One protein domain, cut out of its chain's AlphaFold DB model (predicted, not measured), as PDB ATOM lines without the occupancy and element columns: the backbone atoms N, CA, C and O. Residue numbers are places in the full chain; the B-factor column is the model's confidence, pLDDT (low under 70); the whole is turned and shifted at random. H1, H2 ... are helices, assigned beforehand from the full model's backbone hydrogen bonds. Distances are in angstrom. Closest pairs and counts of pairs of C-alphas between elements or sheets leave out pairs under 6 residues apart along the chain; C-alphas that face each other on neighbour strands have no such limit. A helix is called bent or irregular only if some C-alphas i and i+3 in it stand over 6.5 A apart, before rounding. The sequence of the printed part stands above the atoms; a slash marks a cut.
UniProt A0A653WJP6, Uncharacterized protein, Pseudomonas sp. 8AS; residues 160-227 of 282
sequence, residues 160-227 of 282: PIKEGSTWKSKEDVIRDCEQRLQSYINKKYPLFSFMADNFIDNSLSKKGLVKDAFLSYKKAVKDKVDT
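AT A GLANCE: This is residues 160 to 227 of the 282 residues of an uncharacterized protein of Pseudomonas sp. 8AS (UniProt A0A653WJP6). What shape does the backbone make? It is a loose, elongated chain of three helices: kinked H1 packs on short H2 at a steep tilt, and H2 makes a corner with H3, which reaches away from H1 to one end of the long axis. The link from H1 to H2 lies at the other end, and its residues 189 to 192 stick out there. How large is it, and of what class? The printed part has 68 residues, with three named helices in the order H1, H2, H3 and no named strand, and is all helix. It is loose, with a radius of gyration of the C-alphas of 13.6 A and spans of 48 by 27 by 17 A.

IN THESE COORDINATES: Where does the first helix lie? After residues 160 to 169, H1 holds residues 170 to 188, 25.5 A long, from C-alpha 170 at (121.880, 170.317, 148.280). It has a kink of 43 degrees near residue 177 and is irregular, with C-alphas 176 and 179 7.2 A apart. What follows? H2 is residues 196 to 205, 14.1 A, and H3 is residues 209 to 227, 26.8 A, ending at C-alpha 227 at (124.488, 193.817, 153.870).

HOW THE PARTS SIT: How does H1 stand to H2? They touch, with the closest C-alphas those of Glu 178 and Ala 196, 5.4 A apart, and run opposite ways at a steep tilt of 51 degrees. And H3? It touches H2 only at the corner, with its residues 210 to 214 alone; the closest C-alphas, of Leu 204 and Lys 211, are 4.6 A apart. Their lines are only just about perpendicular, at 71 degrees, and H1 and H3 are apart. Are the helix backbones complete? In H2 and H3 every O i to N i+4 pair is within hydrogen-bond range; in H1, 13 of 15 are.

THE WHOLE: How far does it reach? The two farthest C-alphas, of Leu 191 and Thr 227, are 48.2 A apart, and residues 187 to 192, of which 187 and 188 belong to H1, stand free. Are there cuts, long links or weak spots? The printed part has no cut and no long link; pLDDT is under 70 at residues 224 to 227.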
ATOM      1  N   PRO A 160     132.279 175.620 152.040       87.38
ATOM      2  CA  PRO A 160     132.762 175.057 150.781       87.38
ATOM      3  C   PRO A 160     134.285 174.948 150.709       87.38
ATOM      4  O   PRO A 160     134.991 175.835 151.181       87.38
ATOM      5  N   ILE A 161     134.792 173.905 150.044       83.38
ATOM      6  CA  ILE A 161     136.241 173.699 149.857       83.38
ATOM      7  C   ILE A 161     136.865 174.825 149.028       83.38
ATOM      8  O   ILE A 161     137.985 175.259 149.298       83.38
ATOM      9  N   LYS A 162     136.165 175.277 147.983       81.69
ATOM     10  CA  LYS A 162     136.655 176.353 147.117       81.69
ATOM     11  C   LYS A 162     136.381 177.702 147.765       81.69
ATOM     12  O   LYS A 162     135.218 178.093 147.905       81.69
ATOM     13  N   GLU A 163     137.445 178.430 148.086       72.44
ATOM     14  CA  GLU A 163     137.356 179.816 148.544       72.44
ATOM     15  C   GLU A 163     136.563 180.669 147.540       72.44
ATOM     16  O   GLU A 163     136.725 180.554 146.324       72.44
ATOM     17  N   GLY A 164     135.636 181.484 148.052       70.31
ATOM     18  CA  GLY A 164     134.735 182.309 147.241       70.31
ATOM     19  C   GLY A 164     133.546 181.568 146.611       70.31
ATOM     20  O   GLY A 164     132.673 182.212 146.030       70.31
ATOM     21  N   SER A 165     133.455 180.240 146.737       78.38
ATOM     22  CA  SER A 165     132.259 179.497 146.323       78.38
ATOM     23  C   SER A 165     131.179 179.507 147.412       78.38
ATOM     24  O   SER A 165     131.463 179.677 148.596       78.38
ATOM     25  N   THR A 166     129.918 179.351 147.007       83.06
ATOM     26  CA  THR A 166     128.767 179.274 147.917       83.06
ATOM     27  C   THR A 166     127.892 178.086 147.548       83.06
ATOM     28  O   THR A 166     127.605 177.864 146.371       83.06
ATOM     29  N   TRP A 167     127.441 177.326 148.546       88.75
ATOM     30  CA  TRP A 167     126.450 176.272 148.322       88.75
ATOM     31  C   TRP A 167     125.052 176.887 148.220       88.75
ATOM     32  O   TRP A 167     124.566 177.503 149.172       88.75
ATOM     33  N   LYS A 168     124.388 176.726 147.071       82.50
ATOM     34  CA  LYS A 168     123.032 177.258 146.830       82.50
ATOM     35  C   LYS A 168     121.968 176.167 146.956       82.50
ATOM     36  O   LYS A 168     120.835 176.437 147.383       82.50
ATOM     37  N   SER A 169     122.358 174.943 146.618       85.38
ATOM     38  CA  SER A 169     121.531 173.742 146.550       85.38
ATOM     39  C   SER A 169     122.127 172.597 147.382       85.38
ATOM     40  O   SER A 169     123.259 172.694 147.860       85.38
ATOM     41  N   LYS A 170     121.363 171.516 147.591       86.12
ATOM     42  CA  LYS A 170     121.880 170.317 148.280       86.12
ATOM     43  C   LYS A 170     122.893 169.584 147.401       86.12
ATOM     44  O   LYS A 170     123.862 169.029 147.902       86.12
ATOM     45  N   GLU A 171     122.687 169.642 146.094       88.44
ATOM     46  CA  GLU A 171     123.518 169.049 145.056       88.44
ATOM     47  C   GLU A 171     124.929 169.652 145.057       88.44
ATOM     48  O   GLU A 171     125.903 168.947 144.790       88.44
ATOM     49  N   ASP A 172     125.057 170.936 145.413       86.94
ATOM     50  CA  ASP A 172     126.358 171.586 145.603       86.94
ATOM     51  C   ASP A 172     127.105 171.001 146.811       86.94
ATOM     52  O   ASP A 172     128.306 170.755 146.731       86.94
ATOM     53  N   VAL A 173     126.389 170.728 147.909       88.00
ATOM     54  CA  VAL A 173     126.961 170.119 149.122       88.00
ATOM     55  C   VAL A 173     127.382 168.679 148.858       88.00
ATOM     56  O   VAL A 173     128.470 168.286 149.273       88.00
ATOM     57  N   ILE A 174     126.551 167.898 148.155       90.38
ATOM     58  CA  ILE A 174     126.867 166.513 147.779       90.38
ATOM     59  C   ILE A 174     128.158 166.494 146.963       90.38
ATOM     60  O   ILE A 174     129.118 165.850 147.372       90.38
ATOM     61  N   ARG A 175     128.237 167.283 145.888       88.88
ATOM     62  CA  ARG A 175     129.411 167.317 145.003       88.88
ATOM     63  C   ARG A 175     130.700 167.725 145.720       88.88
ATOM     64  O   ARG A 175     131.767 167.218 145.391       88.88
ATOM     65  N   ASP A 176     130.606 168.650 146.674       89.06
ATOM     66  CA  ASP A 176     131.762 169.156 147.419       89.06
ATOM     67  C   ASP A 176     132.180 168.214 148.567       89.06
ATOM     68  O   ASP A 176     133.363 168.065 148.868       89.06
ATOM     69  N   CYS A 177     131.227 167.530 149.211       91.06
ATOM     70  CA  CYS A 177     131.497 166.697 150.387       91.06
ATOM     71  C   CYS A 177     131.680 165.205 150.082       91.06
ATOM     72  O   CYS A 177     132.321 164.524 150.883       91.06
ATOM     73  N   GLU A 178     131.167 164.696 148.961       91.94
ATOM     74  CA  GLU A 178     131.165 163.269 148.615       91.94
ATOM     75  C   GLU A 178     132.572 162.668 148.652       91.94
ATOM     76  O   GLU A 178     132.825 161.744 149.423       91.94
ATOM     77  N   GLN A 179     133.517 163.234 147.896       89.19
ATOM     78  CA  GLN A 179     134.882 162.702 147.830       89.19
ATOM     79  C   GLN A 179     135.608 162.773 149.179       89.19
ATOM     80  O   GLN A 179     136.356 161.853 149.521       89.19
ATOM     81  N   ARG A 180     135.380 163.830 149.974       91.38
ATOM     82  CA  ARG A 180     135.990 163.968 151.308       91.38
ATOM     83  C   ARG A 180     135.447 162.928 152.274       91.38
ATOM     84  O   ARG A 180     136.226 162.257 152.946       91.38
ATOM     85  N   LEU A 181     134.125 162.768 152.311       92.19
ATOM     86  CA  LEU A 181     133.469 161.831 153.211       92.19
ATOM     87  C   LEU A 181     133.784 160.385 152.819       92.19
ATOM     88  O   LEU A 181     134.115 159.576 153.682       92.19
ATOM     89  N   GLN A 182     133.784 160.075 151.520       90.81
ATOM     90  CA  GLN A 182     134.196 158.766 151.020       90.81
ATOM     91  C   GLN A 182     135.659 158.465 151.378       90.81
ATOM     92  O   GLN A 182     135.967 157.371 151.845       90.81
ATOM     93  N   SER A 183     136.559 159.442 151.223       91.44
ATOM     94  CA  SER A 183     137.973 159.281 151.586       91.44
ATOM     95  C   SER A 183     138.165 159.085 153.091       91.44
ATOM     96  O   SER A 183     138.958 158.239 153.502       91.44
ATOM     97  N   TYR A 184     137.428 159.833 153.917       92.81
ATOM     98  CA  TYR A 184     137.439 159.688 155.372       92.81
ATOM     99  C   TYR A 184     137.017 158.275 155.794       92.81
ATOM    100  O   TYR A 184     137.743 157.608 156.536       92.81
ATOM    101  N   ILE A 185     135.893 157.788 155.260       91.88
ATOM    102  CA  ILE A 185     135.372 156.457 155.581       91.88
ATOM    103  C   ILE A 185     136.291 155.358 155.061       91.88
ATOM    104  O   ILE A 185     136.636 154.470 155.830       91.88
ATOM    105  N   ASN A 186     136.780 155.439 153.824       87.75
ATOM    106  CA  ASN A 186     137.692 154.428 153.282       87.75
ATOM    107  C   ASN A 186     139.013 154.358 154.068       87.75
ATOM    108  O   ASN A 186     139.566 153.277 154.253       87.75
ATOM    109  N   LYS A 187     139.519 155.498 154.559       89.62
ATOM    110  CA  LYS A 187     140.748 155.547 155.364       89.62
ATOM    111  C   LYS A 187     140.551 154.947 156.757       89.62
ATOM    112  O   LYS A 187     141.442 154.265 157.256       89.62
ATOM    113  N   LYS A 188     139.422 155.239 157.404       87.62
ATOM    114  CA  LYS A 188     139.153 154.835 158.793       87.62
ATOM    115  C   LYS A 188     138.510 153.444 158.893       87.62
ATOM    116  O   LYS A 188     138.739 152.737 159.870       87.62
ATOM    117  N   TYR A 189     137.759 153.039 157.870       87.44
ATOM    118  CA  TYR A 189     136.947 151.820 157.803       87.44
ATOM    119  C   TYR A 189     137.059 151.145 156.416       87.44
ATOM    120  O   TYR A 189     136.078 151.075 155.675       87.44
ATOM    121  N   PRO A 190     138.234 150.600 156.043       75.38
ATOM    122  CA  PRO A 190     138.531 150.151 154.674       75.38
ATOM    123  C   PRO A 190     137.670 148.985 154.159       75.38
ATOM    124  O   PRO A 190     137.586 148.769 152.956       75.38
ATOM    125  N   LEU A 191     137.038 148.224 155.057       76.69
ATOM    126  CA  LEU A 191     136.170 147.090 154.716       76.69
ATOM    127  C   LEU A 191     134.677 147.459 154.712       76.69
ATOM    128  O   LEU A 191     133.830 146.599 154.470       76.69
ATOM    129  N   PHE A 192     134.334 148.711 155.019       80.19
ATOM    130  CA  PHE A 192     132.951 149.158 155.097       80.19
ATOM    131  C   PHE A 192     132.491 149.726 153.753       80.19
ATOM    132  O   PHE A 192     132.977 150.755 153.295       80.19
ATOM    133  N   SER A 193     131.516 149.062 153.128       81.25
ATOM    134  CA  SER A 193     130.873 149.573 151.917       81.25
ATOM    135  C   SER A 193     129.988 150.769 152.267       81.25
ATOM    136  O   SER A 193     128.968 150.618 152.942       81.25
ATOM    137  N   PHE A 194     130.363 151.952 151.787       85.69
ATOM    138  CA  PHE A 194     129.679 153.210 152.070       85.69
ATOM    139  C   PHE A 194     129.414 153.982 150.781       85.69
ATOM    140  O   PHE A 194     130.335 154.174 149.992       85.69
ATOM    141  N   MET A 195     128.168 154.425 150.595       88.38
ATOM    142  CA  MET A 195     127.730 155.253 149.466       88.38
ATOM    143  C   MET A 195     127.550 156.688 149.973       88.38
ATOM    144  O   MET A 195     126.512 157.017 150.560       88.38
ATOM    145  N   ALA A 196     128.598 157.510 149.853       87.56
ATOM    146  CA  ALA A 196     128.627 158.848 150.443       87.56
ATOM    147  C   ALA A 196     127.548 159.781 149.875       87.56
ATOM    148  O   ALA A 196     126.925 160.514 150.639       87.56
ATOM    149  N   ASP A 197     127.283 159.716 148.573       89.25
ATOM    150  CA  ASP A 197     126.251 160.488 147.874       89.25
ATOM    151  C   ASP A 197     124.859 160.330 148.517       89.25
ATOM    152  O   ASP A 197     124.251 161.295 148.991       89.25
ATOM    153  N   ASN A 198     124.406 159.084 148.635       88.81
ATOM    154  CA  ASN A 198     123.123 158.697 149.199       88.81
ATOM    155  C   ASN A 198     123.061 159.025 150.689       88.81
ATOM    156  O   ASN A 198     122.009 159.397 151.214       88.81
ATOM    157  N   PHE A 199     124.182 158.879 151.397       90.50
ATOM    158  CA  PHE A 199     124.257 159.221 152.809       90.50
ATOM    159  C   PHE A 199     124.105 160.731 153.040       90.50
ATOM    160  O   PHE A 199     123.361 161.140 153.938       90.50
ATOM    161  N   ILE A 200     124.767 161.559 152.227       91.56
ATOM    162  CA  ILE A 200     124.702 163.022 152.318       91.56
ATOM    163  C   ILE A 200     123.295 163.510 151.969       91.56
ATOM    164  O   ILE A 200     122.719 164.276 152.745       91.56
ATOM    165  N   ASP A 201     122.708 163.033 150.868       91.62
ATOM    166  CA  ASP A 201     121.351 163.422 150.469       91.62
ATOM    167  C   ASP A 201     120.317 163.098 151.561       91.62
ATOM    168  O   ASP A 201     119.547 163.961 152.004       91.62
ATOM    169  N   ASN A 202     120.366 161.875 152.100       88.56
ATOM    170  CA  ASN A 202     119.499 161.473 153.205       88.56
ATOM    171  C   ASN A 202     119.692 162.353 154.449       88.56
ATOM    172  O   ASN A 202     118.710 162.732 155.098       88.56
ATOM    173  N   SER A 203     120.939 162.695 154.778       90.50
ATOM    174  CA  SER A 203     121.277 163.508 155.951       90.50
ATOM    175  C   SER A 203     120.840 164.971 155.806       90.50
ATOM    176  O   SER A 203     120.436 165.589 156.788       90.50
ATOM    177  N   LEU A 204     120.856 165.522 154.587       89.25
ATOM    178  CA  LEU A 204     120.366 166.874 154.280       89.25
ATOM    179  C   LEU A 204     118.837 166.944 154.150       89.25
ATOM    180  O   LEU A 204     118.233 168.018 154.258       89.25
ATOM    181  N   SER A 205     118.186 165.815 153.880       87.06
ATOM    182  CA  SER A 205     116.734 165.735 153.712       87.06
ATOM    183  C   SER A 205     116.003 165.540 155.045       87.06
ATOM    184  O   SER A 205     114.969 166.183 155.279       87.06
ATOM    185  N   LYS A 206     116.572 164.754 155.962       85.94
ATOM    186  CA  LYS A 206     116.008 164.472 157.293       85.94
ATOM    187  C   LYS A 206     116.295 165.594 158.299       85.94
ATOM    188  O   LYS A 206     117.270 166.324 158.171       85.94
ATOM    189  N   LYS A 207     115.414 165.775 159.293       80.56
ATOM    190  CA  LYS A 207     115.653 166.724 160.401       80.56
ATOM    191  C   LYS A 207     116.888 166.276 161.194       80.56
ATOM    192  O   LYS A 207     117.001 165.090 161.494       80.56
ATOM    193  N   GLY A 208     117.771 167.210 161.546       86.06
ATOM    194  CA  GLY A 208     118.973 166.926 162.328       86.06
ATOM    195  C   GLY A 208     120.104 167.923 162.084       86.06
ATOM    196  O   GLY A 208     120.045 168.737 161.164       86.06
ATOM    197  N   LEU A 209     121.164 167.801 162.890       88.00
ATOM    198  CA  LEU A 209     122.313 168.717 162.925       88.00
ATOM    199  C   LEU A 209     122.918 169.046 161.549       88.00
ATOM    200  O   LEU A 209     123.253 170.198 161.302       88.00
ATOM    201  N   VAL A 210     123.044 168.066 160.649       89.62
ATOM    202  CA  VAL A 210     123.590 168.262 159.291       89.62
ATOM    203  C   VAL A 210     122.703 169.206 158.472       89.62
ATOM    204  O   VAL A 210     123.189 170.170 157.880       89.62
ATOM    205  N   LYS A 211     121.384 168.978 158.482       89.56
ATOM    206  CA  LYS A 211     120.409 169.845 157.811       89.56
ATOM    207  C   LYS A 211     120.339 171.226 158.459       89.56
ATOM    208  O   LYS A 211     120.311 172.227 157.748       89.56
ATOM    209  N   ASP A 212     120.344 171.287 159.786       89.06
ATOM    210  CA  ASP A 212     120.273 172.546 160.531       89.06
ATOM    211  C   ASP A 212     121.524 173.407 160.292       89.06
ATOM    212  O   ASP A 212     121.413 174.619 160.087       89.06
ATOM    213  N   ALA A 213     122.707 172.786 160.222       87.50
ATOM    214  CA  ALA A 213     123.951 173.453 159.844       87.50
ATOM    215  C   ALA A 213     123.893 173.999 158.416       87.50
ATOM    216  O   ALA A 213     124.267 175.149 158.187       87.50
ATOM    217  N   PHE A 214     123.369 173.222 157.463       88.12
ATOM    218  CA  PHE A 214     123.236 173.674 156.078       88.12
ATOM    219  C   PHE A 214     122.261 174.854 155.945       88.12
ATOM    220  O   PHE A 214     122.557 175.836 155.264       88.12
ATOM    221  N   LEU A 215     121.116 174.804 156.631       88.12
ATOM    222  CA  LEU A 215     120.158 175.913 156.656       88.12
ATOM    223  C   LEU A 215     120.747 177.164 157.317       88.12
ATOM    224  O   LEU A 215     120.550 178.272 156.815       88.12
ATOM    225  N   SER A 216     121.503 176.988 158.402       86.75
ATOM    226  CA  SER A 216     122.200 178.082 159.090       86.75
ATOM    227  C   SER A 216     123.254 178.728 158.191       86.75
ATOM    228  O   SER A 216     123.307 179.953 158.093       86.75
ATOM    229  N   TYR A 217     124.035 177.919 157.468       87.19
ATOM    230  CA  TYR A 217     124.979 178.394 156.456       87.19
ATOM    231  C   TYR A 217     124.265 179.199 155.363       87.19
ATOM    232  O   TYR A 217     124.646 180.332 155.076       87.19
ATOM    233  N   LYS A 218     123.178 178.659 154.794       85.75
ATOM    234  CA  LYS A 218     122.410 179.330 153.735       85.75
ATOM    235  C   LYS A 218     121.841 180.674 154.196       85.75
ATOM    236  O   LYS A 218     121.850 181.632 153.426       85.75
ATOM    237  N   LYS A 219     121.377 180.755 155.448       85.00
ATOM    238  CA  LYS A 219     120.921 182.008 156.060       85.00
ATOM    239  C   LYS A 219     122.070 183.013 156.198       85.00
ATOM    240  O   LYS A 219     121.939 184.128 155.717       85.00
ATOM    241  N   ALA A 220     123.208 182.600 156.753       81.62
ATOM    242  CA  ALA A 220     124.369 183.472 156.933       81.62
ATOM    243  C   ALA A 220     124.930 184.018 155.606       81.62
ATOM    244  O   ALA A 220     125.376 185.160 155.546       81.62
ATOM    245  N   VAL A 221     124.902 183.218 154.534       80.75
ATOM    246  CA  VAL A 221     125.293 183.676 153.192       80.75
ATOM    247  C   VAL A 221     124.298 184.701 152.649       80.75
ATOM    248  O   VAL A 221     124.725 185.700 152.079       80.75
ATOM    249  N   LYS A 222     122.991 184.490 152.844       76.56
ATOM    250  CA  LYS A 222     121.962 185.449 152.424       76.56
ATOM    251  C   LYS A 222     122.108 186.787 153.158       76.56
ATOM    252  O   LYS A 222     122.173 187.821 152.506       76.56
ATOM    253  N   ASP A 223     122.257 186.742 154.481       74.25
ATOM    254  CA  ASP A 223     122.380 187.938 155.320       74.25
ATOM    255  C   ASP A 223     123.621 188.779 154.936       74.25
ATOM    256  O   ASP A 223     123.556 190.004 154.956       74.25
ATOM    257  N   LYS A 224     124.730 188.144 154.511       67.62
ATOM    258  CA  LYS A 224     125.931 188.843 154.009       67.62
ATOM    259  C   LYS A 224     125.719 189.546 152.664       67.62
ATOM    260  O   LYS A 224     126.218 190.650 152.465       67.62
ATOM    261  N   VAL A 225     124.988 188.914 151.747       62.69
ATOM    262  CA  VAL A 225     124.676 189.494 150.428       62.69
ATOM    263  C   VAL A 225     123.743 190.703 150.569       62.69
ATOM    264  O   VAL A 225     123.898 191.691 149.849       62.69
ATOM    265  N   ASP A 226     122.822 190.656 151.535       55.75
ATOM    266  CA  ASP A 226     121.896 191.755 151.818       55.75
ATOM    267  C   ASP A 226     122.619 192.957 152.479       55.75
ATOM    268  O   ASP A 226     122.275 194.108 152.203       55.75
ATOM    269  N   THR A 227     123.679 192.733 153.271       53.62
ATOM    270  CA  THR A 227     124.488 193.817 153.870       53.62
ATOM    271  C   THR A 227     125.457 194.504 152.903       53.62
ATOM    272  O   THR A 227     125.665 195.707 153.037       53.62
TER     273      THR A 227